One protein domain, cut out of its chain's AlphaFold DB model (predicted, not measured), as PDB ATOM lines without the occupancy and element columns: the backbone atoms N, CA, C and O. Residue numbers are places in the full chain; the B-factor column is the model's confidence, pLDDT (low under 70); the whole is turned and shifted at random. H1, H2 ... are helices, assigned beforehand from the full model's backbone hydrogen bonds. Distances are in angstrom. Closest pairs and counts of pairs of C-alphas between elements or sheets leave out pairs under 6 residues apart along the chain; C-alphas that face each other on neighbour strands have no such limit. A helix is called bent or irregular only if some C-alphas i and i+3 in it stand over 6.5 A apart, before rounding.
ATOM      1  N   HIS A 208     -46.320  43.910   2.526       46.91
ATOM      2  CA  HIS A 208     -45.432  44.279   1.409       46.91
ATOM      3  C   HIS A 208     -44.499  45.458   1.731       46.91
ATOM      4  O   HIS A 208     -43.411  45.521   1.158       46.91
ATOM      5  N   GLU A 209     -44.909  46.356   2.629       48.12
ATOM      6  CA  GLU A 209     -44.118  47.514   3.068       48.12
ATOM      7  C   GLU A 209     -42.998  47.072   4.036       48.12
ATOM      8  O   GLU A 209     -41.831  47.371   3.784       48.12
ATOM      9  N   ASP A 210     -43.304  46.207   5.011       54.09
ATOM     10  CA  ASP A 210     -42.323  45.666   5.973       54.09
ATOM     11  C   ASP A 210     -41.342  44.655   5.348       54.09
ATOM     12  O   ASP A 210     -40.291  44.344   5.911       54.09
ATOM     13  N   TYR A 211     -41.667  44.100   4.174       52.06
ATOM     14  CA  TYR A 211     -40.805  43.125   3.503       52.06
ATOM     15  C   TYR A 211     -39.477  43.743   3.054       52.06
ATOM     16  O   TYR A 211     -38.439  43.090   3.162       52.06
ATOM     17  N   GLY A 212     -39.494  44.985   2.559       52.03
ATOM     18  CA  GLY A 212     -38.286  45.705   2.141       52.03
ATOM     19  C   GLY A 212     -37.358  46.001   3.318       52.03
ATOM     20  O   GLY A 212     -36.171  45.691   3.256       52.03
ATOM     21  N   GLU A 213     -37.922  46.500   4.416       55.00
ATOM     22  CA  GLU A 213     -37.211  46.773   5.671       55.00
ATOM     23  C   GLU A 213     -36.624  45.489   6.280       55.00
ATOM     24  O   GLU A 213     -35.438  45.424   6.604       55.00
ATOM     25  N   LEU A 214     -37.425  44.421   6.383       52.88
ATOM     26  CA  LEU A 214     -36.972  43.142   6.927       52.88
ATOM     27  C   LEU A 214     -35.848  42.535   6.083       52.88
ATOM     28  O   LEU A 214     -34.872  42.026   6.630       52.88
ATOM     29  N   THR A 215     -35.980  42.570   4.757       54.25
ATOM     30  CA  THR A 215     -34.945  42.033   3.866       54.25
ATOM     31  C   THR A 215     -33.686  42.896   3.864       54.25
ATOM     32  O   THR A 215     -32.600  42.328   3.878       54.25
ATOM     33  N   GLY A 216     -33.805  44.223   3.974       54.66
ATOM     34  CA  GLY A 216     -32.672  45.126   4.197       54.66
ATOM     35  C   GLY A 216     -31.931  44.829   5.505       54.66
ATOM     36  O   GLY A 216     -30.710  44.681   5.504       54.66
ATOM     37  N   ARG A 217     -32.659  44.627   6.613       56.44
ATOM     38  CA  ARG A 217     -32.073  44.242   7.912       56.44
ATOM     39  C   ARG A 217     -31.401  42.871   7.872       56.44
ATOM     40  O   ARG A 217     -30.316  42.713   8.425       56.44
ATOM     41  N   ILE A 218     -32.021  41.891   7.209       54.69
ATOM     42  CA  ILE A 218     -31.416  40.569   6.987       54.69
ATOM     43  C   ILE A 218     -30.132  40.715   6.176       54.69
ATOM     44  O   ILE A 218     -29.131  40.094   6.518       54.69
ATOM     45  N   SER A 219     -30.131  41.547   5.139       57.47
ATOM     46  CA  SER A 219     -28.943  41.754   4.326       57.47
ATOM     47  C   SER A 219     -27.802  42.412   5.095       57.47
ATOM     48  O   SER A 219     -26.706  41.862   5.116       57.47
ATOM     49  N   PHE A 220     -28.068  43.514   5.801       56.38
ATOM     50  CA  PHE A 220     -27.077  44.177   6.656       56.38
ATOM     51  C   PHE A 220     -26.475  43.207   7.681       56.38
ATOM     52  O   PHE A 220     -25.263  43.148   7.884       56.38
ATOM     53  N   PHE A 221     -27.326  42.378   8.286       59.09
ATOM     54  CA  PHE A 221     -26.893  41.327   9.193       59.09
ATOM     55  C   PHE A 221     -25.984  40.293   8.503       59.09
ATOM     56  O   PHE A 221     -24.904  39.996   9.012       59.09
ATOM     57  N   LEU A 222     -26.382  39.762   7.341       56.25
ATOM     58  CA  LEU A 222     -25.583  38.786   6.591       56.25
ATOM     59  C   LEU A 222     -24.233  39.367   6.149       56.25
ATOM     60  O   LEU A 222     -23.232  38.652   6.194       56.25
ATOM     61  N   TYR A 223     -24.189  40.653   5.794       59.50
ATOM     62  CA  TYR A 223     -22.954  41.376   5.501       59.50
ATOM     63  C   TYR A 223     -22.024  41.437   6.724       59.50
ATOM     64  O   TYR A 223     -20.852  41.072   6.631       59.50
ATOM     65  N   GLY A 224     -22.552  41.788   7.903       57.16
ATOM     66  CA  GLY A 224     -21.781  41.782   9.152       57.16
ATOM     67  C   GLY A 224     -21.218  40.400   9.508       57.16
ATOM     68  O   GLY A 224     -20.063  40.280   9.928       57.16
ATOM     69  N   VAL A 225     -21.995  39.334   9.281       60.66
ATOM     70  CA  VAL A 225     -21.521  37.954   9.476       60.66
ATOM     71  C   VAL A 225     -20.430  37.597   8.463       60.66
ATOM     72  O   VAL A 225     -19.412  37.036   8.862       60.66
ATOM     73  N   LYS A 226     -20.592  37.948   7.178       67.56
ATOM     74  CA  LYS A 226     -19.574  37.733   6.131       67.56
ATOM     75  C   LYS A 226     -18.242  38.387   6.507       67.56
ATOM     76  O   LYS A 226     -17.218  37.710   6.481       67.56
ATOM     77  N   ASN A 227     -18.261  39.654   6.925       63.19
ATOM     78  CA  ASN A 227     -17.048  40.372   7.330       63.19
ATOM     79  C   ASN A 227     -16.396  39.741   8.563       63.19
ATOM     80  O   ASN A 227     -15.190  39.523   8.576       63.19
ATOM     81  N   THR A 228     -17.196  39.356   9.561       65.12
ATOM     82  CA  THR A 228     -16.683  38.664  10.755       65.12
ATOM     83  C   THR A 228     -16.000  37.343  10.390       65.12
ATOM     84  O   THR A 228     -14.939  37.027  10.923       65.12
ATOM     85  N   LEU A 229     -16.578  36.573   9.460       63.06
ATOM     86  CA  LEU A 229     -15.985  35.323   8.976       63.06
ATOM     87  C   LEU A 229     -14.695  35.559   8.187       63.06
ATOM     88  O   LEU A 229     -13.761  34.775   8.334       63.06
ATOM     89  N   ALA A 230     -14.624  36.626   7.387       67.94
ATOM     90  CA  ALA A 230     -13.411  37.003   6.667       67.94
ATOM     91  C   ALA A 230     -12.272  37.351   7.640       67.94
ATOM     92  O   ALA A 230     -11.199  36.760   7.553       67.94
ATOM     93  N   THR A 231     -12.535  38.201   8.639       64.81
ATOM     94  CA  THR A 231     -11.556  38.526   9.690       64.81
ATOM     95  C   THR A 231     -11.133  37.282  10.466       64.81
ATOM     96  O   THR A 231      -9.956  37.091  10.750       64.81
ATOM     97  N   PHE A 232     -12.076  36.394  10.793       63.56
ATOM     98  CA  PHE A 232     -11.745  35.145  11.473       63.56
ATOM     99  C   PHE A 232     -10.845  34.252  10.609       63.56
ATOM    100  O   PHE A 232      -9.849  33.737  11.111       63.56
ATOM    101  N   LYS A 233     -11.128  34.126   9.305       70.31
ATOM    102  CA  LYS A 233     -10.295  33.371   8.357       70.31
ATOM    103  C   LYS A 233      -8.853  33.889   8.315       70.31
ATOM    104  O   LYS A 233      -7.936  33.078   8.296       70.31
ATOM    105  N   GLU A 234      -8.640  35.203   8.366       71.19
ATOM    106  CA  GLU A 234      -7.294  35.805   8.388       71.19
ATOM    107  C   GLU A 234      -6.474  35.433   9.635       71.19
ATOM    108  O   GLU A 234      -5.245  35.451   9.599       71.19
ATOM    109  N   THR A 235      -7.134  35.069  10.740       67.06
ATOM    110  CA  THR A 235      -6.460  34.675  11.992       67.06
ATOM    111  C   THR A 235      -6.065  33.197  12.050       67.06
ATOM    112  O   THR A 235      -5.406  32.774  13.003       67.06
ATOM    113  N   ILE A 236      -6.458  32.399  11.055       59.91
ATOM    114  CA  ILE A 236      -6.262  30.945  11.030       59.91
ATOM    115  C   ILE A 236      -5.236  30.592   9.939       59.91
ATOM    116  O   ILE A 236      -5.272  31.188   8.863       59.91
ATOM    117  N   PRO A 237      -4.310  29.641  10.180       73.19
ATOM    118  CA  PRO A 237      -3.401  29.158   9.142       73.19
ATOM    119  C   PRO A 237      -4.163  28.663   7.908       73.19
ATOM    120  O   PRO A 237      -5.188  27.996   8.041       73.19
ATOM    121  N   ALA A 238      -3.653  28.958   6.713       73.94
ATOM    122  CA  ALA A 238      -4.323  28.619   5.457       73.94
ATOM    123  C   ALA A 238      -4.514  27.102   5.264       73.94
ATOM    124  O   ALA A 238      -5.405  26.684   4.533       73.94
ATOM    125  N   GLU A 239      -3.683  26.286   5.915       74.38
ATOM    126  CA  GLU A 239      -3.717  24.825   5.856       74.38
ATOM    127  C   GLU A 239      -4.697  24.193   6.860       74.38
ATOM    128  O   GLU A 239      -4.831  22.969   6.899       74.38
ATOM    129  N   ASP A 240      -5.356  24.997   7.702       69.19
ATOM    130  CA  ASP A 240      -6.290  24.495   8.708       69.19
ATOM    131  C   ASP A 240      -7.582  23.984   8.035       69.19
ATOM    132  O   ASP A 240      -8.206  24.721   7.264       69.19
ATOM    133  N   PRO A 241      -8.042  22.751   8.325       59.41
ATOM    134  CA  PRO A 241      -9.242  22.170   7.709       59.41
ATOM    135  C   PRO A 241     -10.531  22.970   7.975       59.41
ATOM    136  O   PRO A 241     -11.533  22.796   7.276       59.41
ATOM    137  N   ILE A 242     -10.529  23.877   8.958       58.16
ATOM    138  CA  ILE A 242     -11.641  24.799   9.214       58.16
ATOM    139  C   ILE A 242     -11.781  25.841   8.093       58.16
ATOM    140  O   ILE A 242     -12.894  26.308   7.846       58.16
ATOM    141  N   VAL A 243     -10.705  26.180   7.372       65.44
ATOM    142  CA  VAL A 243     -10.722  27.189   6.299       65.44
ATOM    143  C   VAL A 243     -11.703  26.809   5.185       65.44
ATOM    144  O   VAL A 243     -12.526  27.638   4.796       65.44
ATOM    145  N   ASP A 244     -11.716  25.545   4.756       64.94
ATOM    146  CA  ASP A 244     -12.659  25.048   3.741       64.94
ATOM    147  C   ASP A 244     -14.117  25.151   4.215       64.94
ATOM    148  O   ASP A 244     -15.037  25.471   3.455       64.94
ATOM    149  N   SER A 245     -14.350  24.901   5.504       62.09
ATOM    150  CA  SER A 245     -15.672  25.043   6.112       62.09
ATOM    151  C   SER A 245     -16.108  26.507   6.179       62.09
ATOM    152  O   SER A 245     -17.260  26.818   5.863       62.09
ATOM    153  N   LEU A 246     -15.195  27.418   6.531       59.75
ATOM    154  CA  LEU A 246     -15.443  28.861   6.524       59.75
ATOM    155  C   LEU A 246     -15.753  29.368   5.115       59.75
ATOM    156  O   LEU A 246     -16.691  30.147   4.957       59.75
ATOM    157  N   ASP A 247     -15.056  28.874   4.092       69.38
ATOM    158  CA  ASP A 247     -15.319  29.232   2.695       69.38
ATOM    159  C   ASP A 247     -16.688  28.739   2.221       69.38
ATOM    160  O   ASP A 247     -17.439  29.477   1.576       69.38
ATOM    161  N   ASN A 248     -17.082  27.531   2.621       63.38
ATOM    162  CA  ASN A 248     -18.408  26.995   2.324       63.38
ATOM    163  C   ASN A 248     -19.538  27.770   3.027       63.38
ATOM    164  O   ASN A 248     -20.597  28.014   2.425       63.38
ATOM    165  N   ILE A 249     -19.337  28.167   4.290       60.75
ATOM    166  CA  ILE A 249     -20.283  29.007   5.040       60.75
ATOM    167  C   ILE A 249     -20.361  30.390   4.396       60.75
ATOM    168  O   ILE A 249     -21.459  30.842   4.071       60.75
ATOM    169  N   SER A 250     -19.213  31.026   4.157       66.31
ATOM    170  CA  SER A 250     -19.108  32.350   3.543       66.31
ATOM    171  C   SER A 250     -19.791  32.372   2.177       66.31
ATOM    172  O   SER A 250     -20.676  33.190   1.942       66.31
ATOM    173  N   GLY A 251     -19.527  31.382   1.319       66.38
ATOM    174  CA  GLY A 251     -20.187  31.248   0.020       66.38
ATOM    175  C   GLY A 251     -21.699  30.993   0.106       66.38
ATOM    176  O   GLY A 251     -22.443  31.350  -0.808       66.38
ATOM    177  N   THR A 252     -22.191  30.388   1.192       64.12
ATOM    178  CA  THR A 252     -23.636  30.219   1.429       64.12
ATOM    179  C   THR A 252     -24.272  31.532   1.883       64.12
ATOM    180  O   THR A 252     -25.292  31.938   1.327       64.12
ATOM    181  N   ILE A 253     -23.653  32.212   2.850       64.56
ATOM    182  CA  ILE A 253     -24.086  33.523   3.346       64.56
ATOM    183  C   ILE A 253     -24.109  34.532   2.207       64.56
ATOM    184  O   ILE A 253     -25.110  35.218   2.042       64.56
ATOM    185  N   GLN A 254     -23.070  34.541   1.373       69.31
ATOM    186  CA  GLN A 254     -22.971  35.367   0.178       69.31
ATOM    187  C   GLN A 254     -24.166  35.154  -0.759       69.31
ATOM    188  O   GLN A 254     -24.877  36.098  -1.087       69.31
ATOM    189  N   LYS A 255     -24.482  33.903  -1.117       64.38
ATOM    190  CA  LYS A 255     -25.643  33.598  -1.974       64.38
ATOM    191  C   LYS A 255     -26.964  34.053  -1.352       64.38
ATOM    192  O   LYS A 255     -27.837  34.560  -2.057       64.38
ATOM    193  N   THR A 256     -27.135  33.863  -0.047       63.19
ATOM    194  CA  THR A 256     -28.347  34.290   0.666       63.19
ATOM    195  C   THR A 256     -28.436  35.815   0.755       63.19
ATOM    196  O   THR A 256     -29.526  36.367   0.591       63.19
ATOM    197  N   HIS A 257     -27.305  36.493   0.947       67.25
ATOM    198  CA  HIS A 257     -27.174  37.946   0.950       67.25
ATOM    199  C   HIS A 257     -27.544  38.533  -0.416       67.25
ATOM    200  O   HIS A 257     -28.442  39.369  -0.494       67.25
ATOM    201  N   GLU A 258     -26.970  38.006  -1.502       65.75
ATOM    202  CA  GLU A 258     -27.280  38.410  -2.880       65.75
ATOM    203  C   GLU A 258     -28.774  38.280  -3.193       65.75
ATOM    204  O   GLU A 258     -29.401  39.212  -3.701       65.75
ATOM    205  N   VAL A 259     -29.374  37.125  -2.878       65.75
ATOM    206  CA  VAL A 259     -30.803  36.878  -3.131       65.75
ATOM    207  C   VAL A 259     -31.678  37.816  -2.300       65.75
ATOM    208  O   VAL A 259     -32.688  38.310  -2.812       65.75
ATOM    209  N   SER A 260     -31.295  38.080  -1.048       66.31
ATOM    210  CA  SER A 260     -32.032  38.970  -0.147       66.31
ATOM    211  C   SER A 260     -31.961  40.420  -0.621       66.31
ATOM    212  O   SER A 260     -33.015  41.021  -0.810       66.31
ATOM    213  N   ASN A 261     -30.769  40.939  -0.940       70.00
ATOM    214  CA  ASN A 261     -30.573  42.283  -1.501       70.00
ATOM    215  C   ASN A 261     -31.355  42.480  -2.792       70.00
ATOM    216  O   ASN A 261     -32.081  43.461  -2.960       70.00
ATOM    217  N   PHE A 262     -31.261  41.504  -3.693       73.12
ATOM    218  CA  PHE A 262     -31.956  41.567  -4.964       73.12
ATOM    219  C   PHE A 262     -33.480  41.607  -4.773       73.12
ATOM    220  O   PHE A 262     -34.164  42.412  -5.405       73.12
ATOM    221  N   ALA A 263     -34.025  40.771  -3.883       70.62
ATOM    222  CA  ALA A 263     -35.456  40.743  -3.587       70.62
ATOM    223  C   ALA A 263     -35.935  42.001  -2.841       70.62
ATOM    224  O   ALA A 263     -37.019  42.506  -3.155       70.62
ATOM    225  N   ALA A 264     -35.133  42.510  -1.902       72.31
ATOM    226  CA  ALA A 264     -35.385  43.734  -1.146       72.31
ATOM    227  C   ALA A 264     -35.523  44.919  -2.097       72.31
ATOM    228  O   ALA A 264     -36.602  45.499  -2.227       72.31
ATOM    229  N   MET A 265     -34.467  45.192  -2.866       79.56
ATOM    230  CA  MET A 265     -34.434  46.294  -3.821       79.56
ATOM    231  C   MET A 265     -35.551  46.172  -4.855       79.56
ATOM    232  O   MET A 265     -36.260  47.140  -5.111       79.56
ATOM    233  N   GLN A 266     -35.792  44.985  -5.421       80.19
ATOM    234  CA  GLN A 266     -36.897  44.807  -6.369       80.19
ATOM    235  C   GLN A 266     -38.276  45.087  -5.772       80.19
ATOM    236  O   GLN A 266     -39.190  45.445  -6.518       80.19
ATOM    237  N   THR A 267     -38.449  44.869  -4.470       76.62
ATOM    238  CA  THR A 267     -39.711  45.143  -3.784       76.62
ATOM    239  C   THR A 267     -39.837  46.630  -3.492       76.62
ATOM    240  O   THR A 267     -40.838  47.224  -3.886       76.62
ATOM    241  N   ILE A 268     -38.802  47.251  -2.920       77.00
ATOM    242  CA  ILE A 268     -38.812  48.681  -2.587       77.00
ATOM    243  C   ILE A 268     -38.969  49.533  -3.855       77.00
ATOM    244  O   ILE A 268     -39.772  50.456  -3.882       77.00
ATOM    245  N   LEU A 269     -38.321  49.162  -4.963       83.75
ATOM    246  CA  LEU A 269     -38.429  49.870  -6.250       83.75
ATOM    247  C   LEU A 269     -39.808  49.783  -6.926       83.75
ATOM    248  O   LEU A 269     -40.005  50.376  -7.990       83.75
ATOM    249  N   LYS A 270     -40.748  49.007  -6.375       85.44
ATOM    250  CA  LYS A 270     -42.154  49.021  -6.809       85.44
ATOM    251  C   LYS A 270     -42.981  50.058  -6.056       85.44
ATOM    252  O   LYS A 270     -44.082  50.363  -6.513       85.44
ATOM    253  N   LEU A 271     -42.485  50.569  -4.932       80.75
ATOM    254  CA  LEU A 271     -43.168  51.593  -4.156       80.75
ATOM    255  C   LEU A 271     -43.098  52.945  -4.888       80.75
ATOM    256  O   LEU A 271     -42.114  53.231  -5.580       80.75
ATOM    257  N   PRO A 272     -44.127  53.799  -4.761       89.69
ATOM    258  CA  PRO A 272     -44.060  55.177  -5.219       89.69
ATOM    259  C   PRO A 272     -42.887  55.914  -4.572       89.69
ATOM    260  O   PRO A 272     -42.667  55.807  -3.367       89.69
ATOM    261  N   MET A 273     -42.191  56.744  -5.350       90.31
ATOM    262  CA  MET A 273     -41.031  57.486  -4.850       90.31
ATOM    263  C   MET A 273     -41.369  58.343  -3.623       90.31
ATOM    264  O   MET A 273     -40.558  58.460  -2.721       90.31
ATOM    265  N   SER A 274     -42.585  58.890  -3.540       89.25
ATOM    266  CA  SER A 274     -43.034  59.650  -2.369       89.25
ATOM    267  C   SER A 274     -42.991  58.843  -1.069       89.25
ATOM    268  O   SER A 274     -42.670  59.419  -0.040       89.25
ATOM    269  N   GLN A 275     -43.287  57.537  -1.113       86.38
ATOM    270  CA  GLN A 275     -43.227  56.665   0.065       86.38
ATOM    271  C   GLN A 275     -41.783  56.392   0.482       86.38
ATOM    272  O   GLN A 275     -41.465  56.433   1.666       86.38
ATOM    273  N   ILE A 276     -40.911  56.162  -0.501       86.88
ATOM    274  CA  ILE A 276     -39.481  55.947  -0.272       86.88
ATOM    275  C   ILE A 276     -38.849  57.208   0.335       86.88
ATOM    276  O   ILE A 276     -38.143  57.119   1.328       86.88
ATOM    277  N   LYS A 277     -39.147  58.391  -0.222       89.06
ATOM    278  CA  LYS A 277     -38.636  59.682   0.268       89.06
ATOM    279  C   LYS A 277     -39.069  59.993   1.701       89.06
ATOM    280  O   LYS A 277     -38.345  60.662   2.419       89.06
ATOM    281  N   SER A 278     -40.262  59.549   2.096       85.19
ATOM    282  CA  SER A 278     -40.801  59.787   3.439       85.19
ATOM    283  C   SER A 278     -40.335  58.774   4.489       85.19
ATOM    284  O   SER A 278     -40.816  58.833   5.619       85.19
ATOM    285  N   ASN A 279     -39.490  57.808   4.118       86.00
ATOM    286  CA  ASN A 279     -39.072  56.727   5.000       86.00
ATOM    287  C   ASN A 279     -37.562  56.472   4.874       86.00
ATOM    288  O   ASN A 279     -37.098  55.816   3.937       86.00
ATOM    289  N   ASP A 280     -36.819  56.956   5.866       84.94
ATOM    290  CA  ASP A 280     -35.357  56.867   5.931       84.94
ATOM    291  C   ASP A 280     -34.854  55.415   5.926       84.94
ATOM    292  O   ASP A 280     -33.820  55.122   5.324       84.94
ATOM    293  N   GLU A 281     -35.597  54.468   6.513       78.62
ATOM    294  CA  GLU A 281     -35.213  53.051   6.514       78.62
ATOM    295  C   GLU A 281     -35.319  52.431   5.114       78.62
ATOM    296  O   GLU A 281     -34.453  51.647   4.714       78.62
ATOM    297  N   LEU A 282     -36.349  52.793   4.339       81.06
ATOM    298  CA  LEU A 282     -36.490  52.348   2.949       81.06
ATOM    299  C   LEU A 282     -35.413  52.962   2.056       81.06
ATOM    300  O   LEU A 282     -34.851  52.257   1.215       81.06
ATOM    301  N   LEU A 283     -35.118  54.250   2.246       86.38
ATOM    302  CA  LEU A 283     -34.055  54.943   1.528       86.38
ATOM    303  C   LEU A 283     -32.697  54.285   1.803       86.38
ATOM    304  O   LEU A 283     -32.047  53.832   0.861       86.38
ATOM    305  N   THR A 284     -32.352  54.120   3.083       83.56
ATOM    306  CA  THR A 284     -31.123  53.458   3.547       83.56
ATOM    307  C   THR A 284     -31.020  52.029   3.019       83.56
ATOM    308  O   THR A 284     -29.969  51.593   2.554       83.56
ATOM    309  N   SER A 285     -32.122  51.275   3.032       79.50
ATOM    310  CA  SER A 285     -32.138  49.899   2.522       79.50
ATOM    311  C   SER A 285     -31.837  49.835   1.022       79.50
ATOM    312  O   SER A 285     -31.168  48.909   0.564       79.50
ATOM    313  N   VAL A 286     -32.317  50.806   0.238       86.25
ATOM    314  CA  VAL A 286     -32.051  50.851  -1.206       86.25
ATOM    315  C   VAL A 286     -30.625  51.298  -1.504       86.25
ATOM    316  O   VAL A 286     -29.993  50.700  -2.375       86.25
ATOM    317  N   THR A 287     -30.110  52.308  -0.801       88.81
ATOM    318  CA  THR A 287     -28.740  52.805  -0.999       88.81
ATOM    319  C   THR A 287     -27.703  51.782  -0.536       88.81
ATOM    320  O   THR A 287     -26.768  51.489  -1.273       88.81
ATOM    321  N   ASN A 288     -27.923  51.110   0.594       83.81
ATOM    322  CA  ASN A 288     -27.036  50.027   1.029       83.81
ATOM    323  C   ASN A 288     -27.130  48.818   0.090       83.81
ATOM    324  O   ASN A 288     -26.118  48.216  -0.257       83.81
ATOM    325  N   GLY A 289     -28.335  48.482  -0.389       82.00
ATOM    326  CA  GLY A 289     -28.515  47.430  -1.391       82.00
ATOM    327  C   GLY A 289     -27.766  47.719  -2.699       82.00
ATOM    328  O   GLY A 289     -27.202  46.801  -3.296       82.00
ATOM    329  N   LEU A 290     -27.726  48.989  -3.125       88.62
ATOM    330  CA  LEU A 290     -26.911  49.454  -4.251       88.62
ATOM    331  C   LEU A 290     -25.428  49.152  -4.019       88.62
ATOM    332  O   LEU A 290     -24.802  48.507  -4.868       88.62
ATOM    333  N   TYR A 291     -24.896  49.586  -2.875       87.00
ATOM    334  CA  TYR A 291     -23.500  49.372  -2.508       87.00
ATOM    335  C   TYR A 291     -23.152  47.890  -2.472       87.00
ATOM    336  O   TYR A 291     -22.243  47.473  -3.176       87.00
ATOM    337  N   TYR A 292     -23.929  47.069  -1.761       82.75
ATOM    338  CA  TYR A 292     -23.643  45.640  -1.639       82.75
ATOM    339  C   TYR A 292     -23.666  44.909  -2.978       82.75
ATOM    340  O   TYR A 292     -22.782  44.104  -3.249       82.75
ATOM    341  N   LEU A 293     -24.639  45.199  -3.851       84.62
ATOM    342  CA  LEU A 293     -24.653  44.590  -5.182       84.62
ATOM    343  C   LEU A 293     -23.464  45.044  -6.032       84.62
ATOM    344  O   LEU A 293     -22.983  44.271  -6.854       84.62
ATOM    345  N   ALA A 294     -23.016  46.291  -5.882       87.62
ATOM    346  CA  ALA A 294     -21.842  46.784  -6.585       87.62
ATOM    347  C   ALA A 294     -20.548  46.174  -6.033       87.62
ATOM    348  O   ALA A 294     -19.723  45.728  -6.820       87.62
ATOM    349  N   ASP A 295     -20.403  46.079  -4.716       84.56
ATOM    350  CA  ASP A 295     -19.256  45.455  -4.055       84.56
ATOM    351  C   ASP A 295     -19.143  43.977  -4.451       84.56
ATOM    352  O   ASP A 295     -18.076  43.495  -4.833       84.56
ATOM    353  N   ASP A 296     -20.276  43.269  -4.501       81.38
ATOM    354  CA  ASP A 296     -20.303  41.877  -4.938       81.38
ATOM    355  C   ASP A 296     -19.852  41.716  -6.409       81.38
ATOM    356  O   ASP A 296     -19.210  40.713  -6.746       81.38
ATOM    357  N   ILE A 297     -20.161  42.693  -7.280       85.62
ATOM    358  CA  ILE A 297     -19.687  42.750  -8.677       85.62
ATOM    359  C   ILE A 297     -18.194  43.085  -8.734       85.62
ATOM    360  O   ILE A 297     -17.468  42.447  -9.489       85.62
ATOM    361  N   ALA A 298     -17.738  44.085  -7.978       84.81
ATOM    362  CA  ALA A 298     -16.354  44.557  -8.000       84.81
ATOM    363  C   ALA A 298     -15.364  43.474  -7.553       84.81
ATOM    364  O   ALA A 298     -14.253  43.405  -8.071       84.81
ATOM    365  N   ASN A 299     -15.792  42.611  -6.630       81.12
ATOM    366  CA  ASN A 299     -14.993  41.513  -6.095       81.12
ATOM    367  C   ASN A 299     -15.173  40.181  -6.853       81.12
ATOM    368  O   ASN A 299     -14.799  39.136  -6.323       81.12
ATOM    369  N   ASP A 300     -15.795  40.182  -8.042       80.69
ATOM    370  CA  ASP A 300     -16.092  38.976  -8.842       80.69
ATOM    371  C   ASP A 300     -16.801  37.857  -8.042       80.69
ATOM    372  O   ASP A 300     -16.681  36.664  -8.329       80.69
ATOM    373  N   SER A 301     -17.560  38.238  -7.009       71.88
ATOM    374  CA  SER A 301     -18.170  37.294  -6.064       71.88
ATOM    375  C   SER A 301     -19.559  36.814  -6.499       71.88
ATOM    376  O   SER A 301     -20.045  35.792  -6.010       71.88
ATOM    377  N   MET A 302     -20.175  37.497  -7.473       73.44
ATOM    378  CA  MET A 302     -21.466  37.113  -8.041       73.44
ATOM    379  C   MET A 302     -21.345  36.053  -9.139       73.44
ATOM    380  O   MET A 302     -20.482  36.083 -10.012       73.44
ATOM    381  N   VAL A 303     -22.348  35.178  -9.221       69.38
ATOM    382  CA  VAL A 303     -22.530  34.317 -10.401       69.38
ATOM    383  C   VAL A 303     -22.908  35.174 -11.625       69.38
ATOM    384  O   VAL A 303     -23.886  35.918 -11.569       69.38
ATOM    385  N   LEU A 304     -22.234  34.990 -12.770       56.34
ATOM    386  CA  LEU A 304     -22.427  35.716 -14.053       56.34
ATOM    387  C   LEU A 304     -23.890  36.052 -14.433       56.34
ATOM    388  O   LEU A 304     -24.221  37.159 -14.870       56.34
ATOM    389  N   ARG A 305     -24.819  35.095 -14.287       59.69
ATOM    390  CA  ARG A 305     -26.245  35.311 -14.615       59.69
ATOM    391  C   ARG A 305     -26.932  36.269 -13.632       59.69
ATOM    392  O   ARG A 305     -27.877  36.966 -14.013       59.69
ATOM    393  N   THR A 306     -26.496  36.263 -12.380       74.56
ATOM    394  CA  THR A 306     -26.955  37.165 -11.320       74.56
ATOM    395  C   THR A 306     -26.332  38.545 -11.503       74.56
ATOM    396  O   THR A 306     -27.060  39.529 -11.440       74.56
ATOM    397  N   GLU A 307     -25.060  38.619 -11.894       81.62
ATOM    398  CA  GLU A 307     -24.337  39.864 -12.181       81.62
ATOM    399  C   GLU A 307     -25.047  40.725 -13.245       81.62
ATOM    400  O   GLU A 307     -25.337  41.900 -13.028       81.62
ATOM    401  N   THR A 308     -25.458  40.131 -14.376       83.56
ATOM    402  CA  THR A 308     -26.207  40.863 -15.422       83.56
ATOM    403  C   THR A 308     -27.528  41.437 -14.895       83.56
ATOM    404  O   THR A 308     -27.968  42.516 -15.304       83.56
ATOM    405  N   LYS A 309     -28.210  40.706 -14.005       85.62
ATOM    406  CA  LYS A 309     -29.453  41.177 -13.388       85.62
ATOM    407  C   LYS A 309     -29.176  42.276 -12.364       85.62
ATOM    408  O   LYS A 309     -29.938  43.238 -12.335       85.62
ATOM    409  N   ALA A 310     -28.112  42.141 -11.575       85.25
ATOM    410  CA  ALA A 310     -27.670  43.130 -10.603       85.25
ATOM    411  C   ALA A 310     -27.310  44.447 -11.296       85.25
ATOM    412  O   ALA A 310     -27.904  45.465 -10.968       85.25
ATOM    413  N   LYS A 311     -26.500  44.421 -12.364       89.88
ATOM    414  CA  LYS A 311     -26.183  45.607 -13.184       89.88
ATOM    415  C   LYS A 311     -27.439  46.323 -13.695       89.88
ATOM    416  O   LYS A 311     -27.563  47.538 -13.574       89.88
ATOM    417  N   LYS A 312     -28.431  45.577 -14.206       91.50
ATOM    418  CA  LYS A 312     -29.722  46.157 -14.635       91.50
ATOM    419  C   LYS A 312     -30.511  46.776 -13.479       91.50
ATOM    420  O   LYS A 312     -31.180  47.790 -13.681       91.50
ATOM    421  N   LEU A 313     -30.480  46.151 -12.303       89.81
ATOM    422  CA  LEU A 313     -31.164  46.639 -11.109       89.81
ATOM    423  C   LEU A 313     -30.491  47.904 -10.562       89.81
ATOM    424  O   LEU A 313     -31.192  48.881 -10.307       89.81
ATOM    425  N   ILE A 314     -29.158  47.914 -10.476       92.00
ATOM    426  CA  ILE A 314     -28.336  49.071 -10.103       92.00
ATOM    427  C   ILE A 314     -28.644  50.242 -11.034       92.00
ATOM    428  O   ILE A 314     -29.107  51.276 -10.565       92.00
ATOM    429  N   LYS A 315     -28.542  50.049 -12.356       94.31
ATOM    430  CA  LYS A 315     -28.886  51.071 -13.360       94.31
ATOM    431  C   LYS A 315     -30.282  51.658 -13.152       94.31
ATOM    432  O   LYS A 315     -30.469  52.871 -13.172       94.31
ATOM    433  N   ARG A 316     -31.291  50.798 -12.968       92.62
ATOM    434  CA  ARG A 316     -32.674  51.240 -12.742       92.62
ATOM    435  C   ARG A 316     -32.805  52.052 -11.453       92.62
ATOM    436  O   ARG A 316     -33.568  53.010 -11.433       92.62
ATOM    437  N   THR A 317     -32.092  51.649 -10.407       92.12
ATOM    438  CA  THR A 317     -32.106  52.319  -9.105       92.12
ATOM    439  C   THR A 317     -31.424  53.677  -9.193       92.12
ATOM    440  O   THR A 317     -32.039  54.663  -8.809       92.12
ATOM    441  N   ILE A 318     -30.234  53.758  -9.796       93.81
ATOM    442  CA  ILE A 318     -29.522  55.021 -10.044       93.81
ATOM    443  C   ILE A 318     -30.433  55.997 -10.796       93.81
ATOM    444  O   ILE A 318     -30.691  57.087 -10.302       93.81
ATOM    445  N   ASN A 319     -31.032  55.577 -11.915       91.62
ATOM    446  CA  ASN A 319     -31.931  56.438 -12.697       91.62
ATOM    447  C   ASN A 319     -33.147  56.951 -11.908       91.62
ATOM    448  O   ASN A 319     -33.711  57.987 -12.255       91.62
ATOM    449  N   LEU A 320     -33.594  56.202 -10.899       91.44
ATOM    450  CA  LEU A 320     -34.727  56.586 -10.067       91.44
ATOM    451  C   LEU A 320     -34.305  57.521  -8.924       91.44
ATOM    452  O   LEU A 320     -35.026  58.470  -8.631       91.44
ATOM    453  N   PHE A 321     -33.161  57.255  -8.291       93.00
ATOM    454  CA  PHE A 321     -32.735  57.914  -7.053       93.00
ATOM    455  C   PHE A 321     -31.789  59.087  -7.252       93.00
ATOM    456  O   PHE A 321     -31.817  59.995  -6.431       93.00
ATOM    457  N   GLU A 322     -31.002  59.107  -8.326       94.88
ATOM    458  CA  GLU A 322     -29.965  60.119  -8.549       94.88
ATOM    459  C   GLU A 322     -30.508  61.535  -8.385       94.88
ATOM    460  O   GLU A 322     -30.003  62.295  -7.567       94.88
ATOM    461  N   LYS A 323     -31.593  61.866  -9.095       94.56
ATOM    462  CA  LYS A 323     -32.196  63.197  -9.008       94.56
ATOM    463  C   LYS A 323     -32.587  63.554  -7.571       94.56
ATOM    464  O   LYS A 323     -32.357  64.673  -7.132       94.56
ATOM    465  N   TYR A 324     -33.168  62.605  -6.842       94.56
ATOM    466  CA  TYR A 324     -33.595  62.834  -5.467       94.56
ATOM    467  C   TYR A 324     -32.399  63.074  -4.535       94.56
ATOM    468  O   TYR A 324     -32.381  64.080  -3.831       94.56
ATOM    469  N   VAL A 325     -31.390  62.198  -4.573       93.69
ATOM    470  CA  VAL A 325     -30.188  62.305  -3.727       93.69
ATOM    471  C   VAL A 325     -29.412  63.590  -4.033       93.69
ATOM    472  O   VAL A 325     -28.953  64.272  -3.125       93.69
ATOM    473  N   VAL A 326     -29.291  63.959  -5.309       93.81
ATOM    474  CA  VAL A 326     -28.495  65.118  -5.738       93.81
ATOM    475  C   VAL A 326     -29.222  66.445  -5.499       93.81
ATOM    476  O   VAL A 326     -28.589  67.411  -5.074       93.81
ATOM    477  N   GLU A 327     -30.521  66.523  -5.804       94.75
ATOM    478  CA  GLU A 327     -31.243  67.804  -5.877       94.75
ATOM    479  C   GLU A 327     -32.199  68.059  -4.707       94.75
ATOM    480  O   GLU A 327     -32.477  69.216  -4.397       94.75
ATOM    481  N   GLU A 328     -32.748  67.014  -4.084       94.69
ATOM    482  CA  GLU A 328     -33.883  67.152  -3.160       94.69
ATOM    483  C   GLU A 328     -33.556  66.774  -1.711       94.69
ATOM    484  O   GLU A 328     -34.203  67.269  -0.789       94.69
ATOM    485  N   MET A 329     -32.593  65.879  -1.503       93.50
ATOM    486  CA  MET A 329     -32.277  65.332  -0.190       93.50
ATOM    487  C   MET A 329     -31.511  66.359   0.675       93.50
ATOM    488  O   MET A 329     -30.617  67.043   0.160       93.50
ATOM    489  N   PRO A 330     -31.850  66.519   1.971       93.00
ATOM    490  CA  PRO A 330     -31.120  67.410   2.876       93.00
ATOM    491  C   PRO A 330     -29.647  67.010   2.971       93.00
ATOM    492  O   PRO A 330     -29.355  65.831   3.071       93.00
ATOM    493  N   LYS A 331     -28.720  67.974   2.956       91.38
ATOM    494  CA  LYS A 331     -27.278  67.698   3.066       91.38
ATOM    495  C   LYS A 331     -26.894  67.411   4.516       91.38
ATOM    496  O   LYS A 331     -26.461  68.315   5.225       91.38
ATOM    497  N   ASP A 332     -27.124  66.178   4.936       89.50
ATOM    498  CA  ASP A 332     -26.760  65.618   6.232       89.50
ATOM    499  C   ASP A 332     -25.961  64.304   6.063       89.50
ATOM    500  O   ASP A 332     -25.534  63.951   4.961       89.50
ATOM    501  N   GLU A 333     -25.725  63.587   7.166       87.88
ATOM    502  CA  GLU A 333     -25.013  62.300   7.182       87.88
ATOM    503  C   GLU A 333     -25.670  61.263   6.256       87.88
ATOM    504  O   GLU A 333     -24.985  60.601   5.481       87.88
ATOM    505  N   MET A 334     -27.004  61.191   6.245       89.00
ATOM    506  CA  MET A 334     -27.732  60.248   5.398       89.00
ATOM    507  C   MET A 334     -27.553  60.583   3.912       89.00
ATOM    508  O   MET A 334     -27.471  59.680   3.077       89.00
ATOM    509  N   TRP A 335     -27.483  61.871   3.556       93.44
ATOM    510  CA  TRP A 335     -27.169  62.287   2.186       93.44
ATOM    511  C   TRP A 335     -25.767  61.877   1.763       93.44
ATOM    512  O   TRP A 335     -25.600  61.420   0.632       93.44
ATOM    513  N   MET A 336     -24.787  62.003   2.658       90.94
ATOM    514  CA  MET A 336     -23.416  61.582   2.386       90.94
ATOM    515  C   MET A 336     -23.366  60.076   2.096       90.94
ATOM    516  O   MET A 336     -22.862  59.680   1.048       90.94
ATOM    517  N   ASP A 337     -23.990  59.255   2.944       88.94
ATOM    518  CA  ASP A 337     -24.061  57.800   2.755       88.94
ATOM    519  C   ASP A 337     -24.806  57.420   1.465       88.94
ATOM    520  O   ASP A 337     -24.410  56.515   0.724       88.94
ATOM    521  N   ALA A 338     -25.910  58.106   1.161       91.88
ATOM    522  CA  ALA A 338     -26.676  57.866  -0.058       91.88
ATOM    523  C   ALA A 338     -25.882  58.241  -1.318       91.88
ATOM    524  O   ALA A 338     -25.928  57.509  -2.311       91.88
ATOM    525  N   MET A 339     -25.167  59.370  -1.284       94.00
ATOM    526  CA  MET A 339     -24.341  59.845  -2.389       94.00
ATOM    527  C   MET A 339     -23.134  58.934  -2.612       94.00
ATOM    528  O   MET A 339     -22.851  58.594  -3.764       94.00
ATOM    529  N   ASP A 340     -22.471  58.500  -1.539       91.88
ATOM    530  CA  ASP A 340     -21.328  57.595  -1.603       91.88
ATOM    531  C   ASP A 340     -21.725  56.251  -2.220       91.88
ATOM    532  O   ASP A 340     -21.206  55.858  -3.266       91.88
ATOM    533  N   ASN A 341     -22.758  55.607  -1.671       92.81
ATOM    534  CA  ASN A 341     -23.289  54.353  -2.204       92.81
ATOM    535  C   ASN A 341     -23.656  54.468  -3.694       92.81
ATOM    536  O   ASN A 341     -23.378  53.573  -4.494       92.81
ATOM    537  N   LEU A 342     -24.269  55.586  -4.090       94.00
ATOM    538  CA  LEU A 342     -24.677  55.834  -5.467       94.00
ATOM    539  C   LEU A 342     -23.470  56.035  -6.399       94.00
ATOM    540  O   LEU A 342     -23.448  55.462  -7.493       94.00
ATOM    541  N   CYS A 343     -22.460  56.799  -5.976       92.25
ATOM    542  CA  CYS A 343     -21.229  57.022  -6.734       92.25
ATOM    543  C   CYS A 343     -20.404  55.738  -6.859       92.25
ATOM    544  O   CYS A 343     -19.969  55.398  -7.966       92.25
ATOM    545  N   TYR A 344     -20.252  54.989  -5.767       91.75
ATOM    546  CA  TYR A 344     -19.580  53.698  -5.754       91.75
ATOM    547  C   TYR A 344     -20.251  52.734  -6.735       91.75
ATOM    548  O   TYR A 344     -19.606  52.266  -7.680       91.75
ATOM    549  N   SER A 345     -21.567  52.523  -6.618       91.19
ATOM    550  CA  SER A 345     -22.293  51.628  -7.521       91.19
ATOM    551  C   SER A 345     -22.215  52.059  -8.979       91.19
ATOM    552  O   SER A 345     -21.976  51.222  -9.851       91.19
ATOM    553  N   ALA A 346     -22.376  53.355  -9.259       91.38
ATOM    554  CA  ALA A 346     -22.294  53.874 -10.617       91.38
ATOM    555  C   ALA A 346     -20.896  53.710 -11.227       91.38
ATOM    556  O   ALA A 346     -20.788  53.479 -12.436       91.38
ATOM    557  N   SER A 347     -19.842  53.804 -10.407       90.62
ATOM    558  CA  SER A 347     -18.460  53.597 -10.839       90.62
ATOM    559  C   SER A 347     -18.194  52.142 -11.223       90.62
ATOM    560  O   SER A 347     -17.676  51.888 -12.313       90.62
ATOM    561  N   VAL A 348     -18.637  51.188 -10.395       87.94
ATOM    562  CA  VAL A 348     -18.465  49.749 -10.635       87.94
ATOM    563  C   VAL A 348     -19.239  49.305 -11.873       87.94
ATOM    564  O   VAL A 348     -18.741  48.523 -12.685       87.94
ATOM    565  N   THR A 349     -20.460  49.810 -12.062       88.00
ATOM    566  CA  THR A 349     -21.288  49.429 -13.215       88.00
ATOM    567  C   THR A 349     -21.063  50.291 -14.458       88.00
ATOM    568  O   THR A 349     -21.728  50.055 -15.466       88.00
ATOM    569  N   CYS A 350     -20.140  51.261 -14.416       86.75
ATOM    570  CA  CYS A 350     -19.870  52.222 -15.494       86.75
ATOM    571  C   CYS A 350     -21.119  52.988 -15.973       86.75
ATOM    572  O   CYS A 350     -21.261  53.281 -17.160       86.75
ATOM    573  N   GLU A 351     -22.044  53.293 -15.064       87.62
ATOM    574  CA  GLU A 351     -23.280  54.011 -15.400       87.62
ATOM    575  C   GLU A 351     -23.077  55.532 -15.417       87.62
ATOM    576  O   GLU A 351     -23.797  56.243 -16.119       87.62
ATOM    577  N   PHE A 352     -22.065  56.035 -14.704       88.81
ATOM    578  CA  PHE A 352     -21.633  57.429 -14.787       88.81
ATOM    579  C   PHE A 352     -20.392  57.576 -15.662       88.81
ATOM    580  O   PHE A 352     -19.476  56.750 -15.641       88.81
ATOM    581  N   ASN A 353     -20.375  58.655 -16.447       91.38
ATOM    582  CA  ASN A 353     -19.163  59.102 -17.113       91.38
ATOM    583  C   ASN A 353     -18.238  59.805 -16.103       91.38
ATOM    584  O   ASN A 353     -18.657  60.159 -14.998       91.38
ATOM    585  N   ASP A 354     -16.983  59.999 -16.498       89.94
ATOM    586  CA  ASP A 354     -15.949  60.553 -15.621       89.94
ATOM    587  C   ASP A 354     -16.286  61.971 -15.142       89.94
ATOM    588  O   ASP A 354     -16.092  62.284 -13.972       89.94
ATOM    589  N   GLU A 355     -16.858  62.809 -16.012       92.50
ATOM    590  CA  GLU A 355     -17.257  64.183 -15.674       92.50
ATOM    591  C   GLU A 355     -18.320  64.216 -14.570       92.50
ATOM    592  O   GLU A 355     -18.220  65.000 -13.626       92.50
ATOM    593  N   LYS A 356     -19.325  63.344 -14.667       92.94
ATOM    594  CA  LYS A 356     -20.416  63.252 -13.696       92.94
ATOM    595  C   LYS A 356     -19.944  62.677 -12.364       92.94
ATOM    596  O   LYS A 356     -20.293  63.219 -11.322       92.94
ATOM    597  N   LEU A 357     -19.125  61.621 -12.403       89.94
ATOM    598  CA  LEU A 357     -18.483  61.061 -11.209       89.94
ATOM    599  C   LEU A 357     -17.645  62.124 -10.495       89.94
ATOM    600  O   LEU A 357     -17.827  62.334  -9.299       89.94
ATOM    601  N   LYS A 358     -16.799  62.849 -11.236       91.12
ATOM    602  CA  LYS A 358     -15.977  63.932 -10.687       91.12
ATOM    603  C   LYS A 358     -16.834  65.028 -10.058       91.12
ATOM    604  O   LYS A 358     -16.558  65.437  -8.939       91.12
ATOM    605  N   ALA A 359     -17.911  65.454 -10.724       93.69
ATOM    606  CA  ALA A 359     -18.822  66.460 -10.181       93.69
ATOM    607  C   ALA A 359     -19.432  66.043  -8.830       93.69
ATOM    608  O   ALA A 359     -19.460  66.851  -7.902       93.69
ATOM    609  N   TYR A 360     -19.888  64.795  -8.690       93.88
ATOM    610  CA  TYR A 360     -20.477  64.312  -7.435       93.88
ATOM    611  C   TYR A 360     -19.438  64.084  -6.337       93.88
ATOM    612  O   TYR A 360     -19.685  64.447  -5.188       93.88
ATOM    613  N   LEU A 361     -18.251  63.583  -6.681       91.62
ATOM    614  CA  LEU A 361     -17.144  63.452  -5.731       91.62
ATOM    615  C   LEU A 361     -16.692  64.826  -5.215       91.62
ATOM    616  O   LEU A 361     -16.524  64.990  -4.011       91.62
ATOM    617  N   THR A 362     -16.617  65.850  -6.076       92.12
ATOM    618  CA  THR A 362     -16.374  67.238  -5.640       92.12
ATOM    619  C   THR A 362     -17.482  67.749  -4.711       92.12
ATOM    620  O   THR A 362     -17.206  68.492  -3.770       92.12
ATOM    621  N   MET A 363     -18.751  67.383  -4.932       92.44
ATOM    622  CA  MET A 363     -19.834  67.767  -4.015       92.44
ATOM    623  C   MET A 363     -19.654  67.150  -2.622       92.44
ATOM    624  O   MET A 363     -19.856  67.853  -1.634       92.44
ATOM    625  N   MET A 364     -19.263  65.875  -2.551       91.19
ATOM    626  CA  MET A 364     -18.978  65.174  -1.295       91.19
ATOM    627  C   MET A 364     -17.733  65.727  -0.591       91.19
ATOM    628  O   MET A 364     -17.769  65.977   0.607       91.19
ATOM    629  N   GLU A 365     -16.666  66.021  -1.334       90.75
ATOM    630  CA  GLU A 365     -15.468  66.683  -0.805       90.75
ATOM    631  C   GLU A 365     -15.795  68.029  -0.152       90.75
ATOM    632  O   GLU A 365     -15.406  68.283   0.986       90.75
ATOM    633  N   ASN A 366     -16.562  68.877  -0.844       90.00
ATOM    634  CA  ASN A 366     -16.984  70.160  -0.287       90.00
ATOM    635  C   ASN A 366     -17.818  69.980   0.988       90.00
ATOM    636  O   ASN A 366     -17.723  70.805   1.894       90.00
ATOM    637  N   TYR A 367     -18.633  68.921   1.062       87.38
ATOM    638  CA  TYR A 367     -19.402  68.602   2.262       87.38
ATOM    639  C   TYR A 367     -18.483  68.235   3.433       87.38
ATOM    640  O   TYR A 367     -18.562  68.898   4.468       87.38
ATOM    641  N   ILE A 368     -17.554  67.291   3.234       86.00
ATOM    642  CA  ILE A 368     -16.550  66.875   4.235       86.00
ATOM    643  C   ILE A 368     -15.754  68.087   4.745       86.00
ATOM    644  O   ILE A 368     -15.562  68.247   5.945       86.00
ATOM    645  N   GLN A 369     -15.331  68.983   3.849       87.62
ATOM    646  CA  GLN A 369     -14.572  70.184   4.222       87.62
ATOM    647  C   GLN A 369     -15.413  71.234   4.970       87.62
ATOM    648  O   GLN A 369     -14.860  72.066   5.692       87.62
ATOM    649  N   SER A 370     -16.734  71.238   4.773       85.50
ATOM    650  CA  SER A 370     -17.641  72.235   5.353       85.50
ATOM    651  C   SER A 370     -18.216  71.849   6.719       85.50
ATOM    652  O   SER A 370     -18.655  72.744   7.446       85.50
ATOM    653  N   ASP A 371     -18.220  70.560   7.072       68.81
ATOM    654  CA  ASP A 371     -18.953  70.038   8.226       68.81
ATOM    655  C   ASP A 371     -18.080  69.140   9.126       68.81
ATOM    656  O   ASP A 371     -17.614  68.079   8.722       68.81
ATOM    657  N   ASN A 372     -17.915  69.522  10.399       57.78
ATOM    658  CA  ASN A 372     -17.177  68.755  11.424       57.78
ATOM    659  C   ASN A 372     -17.917  67.472  11.887       57.78
ATOM    660  O   ASN A 372     -17.589  66.922  12.939       57.78
ATOM    661  N   LYS A 373     -18.966  67.041  11.174       66.31
ATOM    662  CA  LYS A 373     -19.825  65.892  11.519       66.31
ATOM    663  C   LYS A 373     -19.876  64.801  10.447       66.31
ATOM    664  O   LYS A 373     -20.675  63.880  10.559       66.31
ATOM    665  N   SER A 374     -19.046  64.905   9.415       69.50
ATOM    666  CA  SER A 374     -18.798  63.805   8.486       69.50
ATOM    667  C   SER A 374     -18.194  62.602   9.233       69.50
ATOM    668  O   SER A 374     -17.327  62.787  10.084       69.50
ATOM    669  N   ASN A 375     -18.623  61.380   8.895       72.94
ATOM    670  CA  ASN A 375     -17.979  60.145   9.372       72.94
ATOM    671  C   ASN A 375     -16.603  59.901   8.729       72.94
ATOM    672  O   ASN A 375     -15.873  59.030   9.185       72.94
ATOM    673  N   PHE A 376     -16.264  60.659   7.686       75.06
ATOM    674  CA  PHE A 376     -14.969  60.624   7.016       75.06
ATOM    675  C   PHE A 376     -14.082  61.768   7.511       75.06
ATOM    676  O   PHE A 376     -14.517  62.925   7.550       75.06
ATOM    677  N   GLU A 377     -12.831  61.452   7.840       79.31
ATOM    678  CA  GLU A 377     -11.791  62.407   8.226       79.31
ATOM    679  C   GLU A 377     -11.257  63.182   7.013       79.31
ATOM    680  O   GLU A 377     -10.861  64.345   7.140       79.31
ATOM    681  N   SER A 378     -11.250  62.561   5.827       83.19
ATOM    682  CA  SER A 378     -10.824  63.201   4.580       83.19
ATOM    683  C   SER A 378     -11.418  62.549   3.324       83.19
ATOM    684  O   SER A 378     -12.026  61.478   3.361       83.19
ATOM    685  N   VAL A 379     -11.221  63.196   2.173       81.69
ATOM    686  CA  VAL A 379     -11.603  62.643   0.862       81.69
ATOM    687  C   VAL A 379     -10.754  61.426   0.504       81.69
ATOM    688  O   VAL A 379     -11.248  60.500  -0.131       81.69
ATOM    689  N   GLU A 380      -9.487  61.387   0.917       84.81
ATOM    690  CA  GLU A 380      -8.624  60.222   0.715       84.81
ATOM    691  C   GLU A 380      -9.161  58.980   1.434       84.81
ATOM    692  O   GLU A 380      -9.088  57.883   0.876       84.81
ATOM    693  N   GLU A 381      -9.732  59.145   2.633       83.25
ATOM    694  CA  GLU A 381     -10.397  58.055   3.351       83.25
ATOM    695  C   GLU A 381     -11.608  57.540   2.564       83.25
ATOM    696  O   GLU A 381     -11.691  56.340   2.295       83.25
ATOM    697  N   LEU A 382     -12.483  58.441   2.102       83.44
ATOM    698  CA  LEU A 382     -13.635  58.099   1.258       83.44
ATOM    699  C   LEU A 382     -13.204  57.349  -0.013       83.44
ATOM    700  O   LEU A 382     -13.755  56.309  -0.367       83.44
ATOM    701  N   LEU A 383     -12.182  57.851  -0.706       84.06
ATOM    702  CA  LEU A 383     -11.707  57.266  -1.958       84.06
ATOM    703  C   LEU A 383     -10.983  55.930  -1.765       84.06
ATOM    704  O   LEU A 383     -10.784  55.217  -2.748       84.06
ATOM    705  N   SER A 384     -10.590  55.559  -0.542       83.94
ATOM    706  CA  SER A 384      -9.820  54.338  -0.276       83.94
ATOM    707  C   SER A 384     -10.535  53.062  -0.740       83.94
ATOM    708  O   SER A 384      -9.879  52.155  -1.268       83.94
ATOM    709  N   VAL A 385     -11.869  53.040  -0.655       76.94
ATOM    710  CA  VAL A 385     -12.725  51.910  -1.048       76.94
ATOM    711  C   VAL A 385     -13.134  51.931  -2.523       76.94
ATOM    712  O   VAL A 385     -13.644  50.936  -3.031       76.94
ATOM    713  N   TYR A 386     -12.883  53.025  -3.250       85.06
ATOM    714  CA  TYR A 386     -13.279  53.149  -4.653       85.06
ATOM    715  C   TYR A 386     -12.355  52.384  -5.619       85.06
ATOM    716  O   TYR A 386     -11.156  52.219  -5.351       85.06
ATOM    717  N   PRO A 387     -12.870  51.981  -6.801       80.38
ATOM    718  CA  PRO A 387     -12.046  51.435  -7.875       80.38
ATOM    719  C   PRO A 387     -10.925  52.392  -8.299       80.38
ATOM    720  O   PRO A 387     -11.105  53.611  -8.329       80.38
ATOM    721  N   GLU A 388      -9.794  51.835  -8.736       82.81
ATOM    722  CA  GLU A 388      -8.584  52.597  -9.092       82.81
ATOM    723  C   GLU A 388      -8.834  53.691 -10.142       82.81
ATOM    724  O   GLU A 388      -8.276  54.783 -10.061       82.81
ATOM    725  N   ARG A 389      -9.751  53.445 -11.088       80.25
ATOM    726  CA  ARG A 389     -10.193  54.452 -12.065       80.25
ATOM    727  C   ARG A 389     -10.669  55.737 -11.382       80.25
ATOM    728  O   ARG A 389     -10.328  56.818 -11.838       80.25
ATOM    729  N   VAL A 390     -11.449  55.634 -10.308       80.25
ATOM    730  CA  VAL A 390     -12.007  56.801  -9.611       80.25
ATOM    731  C   VAL A 390     -10.937  57.526  -8.797       80.25
ATOM    732  O   VAL A 390     -10.884  58.754  -8.825       80.25
ATOM    733  N   LYS A 391     -10.022  56.783  -8.164       86.69
ATOM    734  CA  LYS A 391      -8.848  57.358  -7.485       86.69
ATOM    735  C   LYS A 391      -8.013  58.206  -8.450       86.69
ATOM    736  O   LYS A 391      -7.664  59.342  -8.142       86.69
ATOM    737  N   GLN A 392      -7.777  57.699  -9.661       84.56
ATOM    738  CA  GLN A 392      -7.062  58.424 -10.716       84.56
ATOM    739  C   GLN A 392      -7.822  59.654 -11.230       84.56
ATOM    740  O   GLN A 392      -7.193  60.641 -11.610       84.56
ATOM    741  N   LEU A 393      -9.157  59.625 -11.243       81.25
ATOM    742  CA  LEU A 393      -9.974  60.770 -11.662       81.25
ATOM    743  C   LEU A 393      -9.897  61.953 -10.694       81.25
ATOM    744  O   LEU A 393     -10.008  63.091 -11.146       81.25
ATOM    745  N   MET A 394      -9.726  61.687  -9.399       83.69
ATOM    746  CA  MET A 394      -9.635  62.721  -8.361       83.69
ATOM    747  C   MET A 394      -8.201  63.213  -8.127       83.69
ATOM    748  O   MET A 394      -8.011  64.319  -7.636       83.69
ATOM    749  N   ALA A 395      -7.191  62.428  -8.512       83.06
ATOM    750  CA  ALA A 395      -5.784  62.834  -8.447       83.06
ATOM    751  C   ALA A 395      -5.375  63.846  -9.543       83.06
ATOM    752  O   ALA A 395      -4.308  64.454  -9.441       83.06
ATOM    753  N   ASN A 396      -6.199  64.002 -10.587       68.88
ATOM    754  CA  ASN A 396      -6.009  64.909 -11.728       68.88
ATOM    755  C   ASN A 396      -7.087  65.992 -11.739       68.88
ATOM    756  O   ASN A 396      -6.824  67.114 -12.222       68.88
TER     757      ASN A 396
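What this domain is: This is residues 208 to 396 of the 396 residues of an uncharacterized protein of Aliiglaciecola sp. M165 (UniProt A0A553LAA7). A long helical hairpin, H1 and H2, packs by one end on a body of helices gathered round H4, while the turn at its other end, residues 235 to 241, sticks out. In the body H4, H5 and H6 make an up-and-down bundle, each running against the one before it; H7 packs on H6 and the short H9 packs on H7. The printed part has 189 residues with nine named helices, H1 to H9 in order, and no named strand: the class is all helix. It is compact, with a radius of gyration of the C-alphas of 17.2 A and spans of 51 by 43 by 31 A.

How they stand to each other: Start with H1, residues 208 to 234, and H2, residues 242 to 268: this hairpin runs opposite ways at a shallow tilt of 23 degrees, its closest C-alphas, Gly 212 and Ala 264, 4.8 A apart. Next, H3, residues 273 to 277, and H4, residues 280 to 298, only just touch, with 3 pairs of C-alphas within 8 A, and only at the corner; the closest are Ile 276 and Leu 282, 5.7 A. H4 is the hub, touching five helices. Its residues 281 to 289 touch residues 212 to 217 of H1 at a steep tilt of 43 degrees, closest at C-alphas 216 and 285, 5.1 A. H4 touches residues 258 to 268 of H2, closest at C-alphas 261 and 289, 5.5 A. H5, residues 304 to 328, forms a hairpin with H4, closest at C-alphas 290 and 314, 6.0 A. H6, residues 333 to 348, touches H4 at a shallow tilt of 28 degrees, the same way, closest at C-alphas 294 and 345, 5.0 A. H7, residues 354 to 370, forms a hairpin with H6, closest at C-alphas 343 and 357, 6.6 A. H8, residues 379 to 383, is close to but not clearly touching H7. H9, residues 388 to 395, touches H7, closest at C-alphas 358 and 393, 6.9 A. Every O i to N i+4 pair is within hydrogen-bond range in H2, H3, H4, H6, H7, H8 and H9; H1 has 21 of 23, H5 18 of 21.

Where its parts are: Find C-alpha 208 at (-45.432, 44.279, 1.409); from there H1 runs 39.7 A to C-alpha 234 at (-7.294, 35.805, 8.388). H2 spans 38.1 A, H4 26.6 A, H5 35.2 A, H6 22.8 A and H7 24.1 A. H5 is irregular, with C-alphas 320 and 323 7.2 A apart and a kink of 39 degrees near residue 320. H9 ends at C-alpha 395, (-5.784, 62.834, -8.447).

The domain as a whole: The C-alphas farthest apart, Glu 239 and Ser 274, are 53.2 A apart. The printed part has no cut and no long link. Mean pLDDT of the printed part is 78.7; 56 residues are under 70, among them 208 to 232 and 240 to 260.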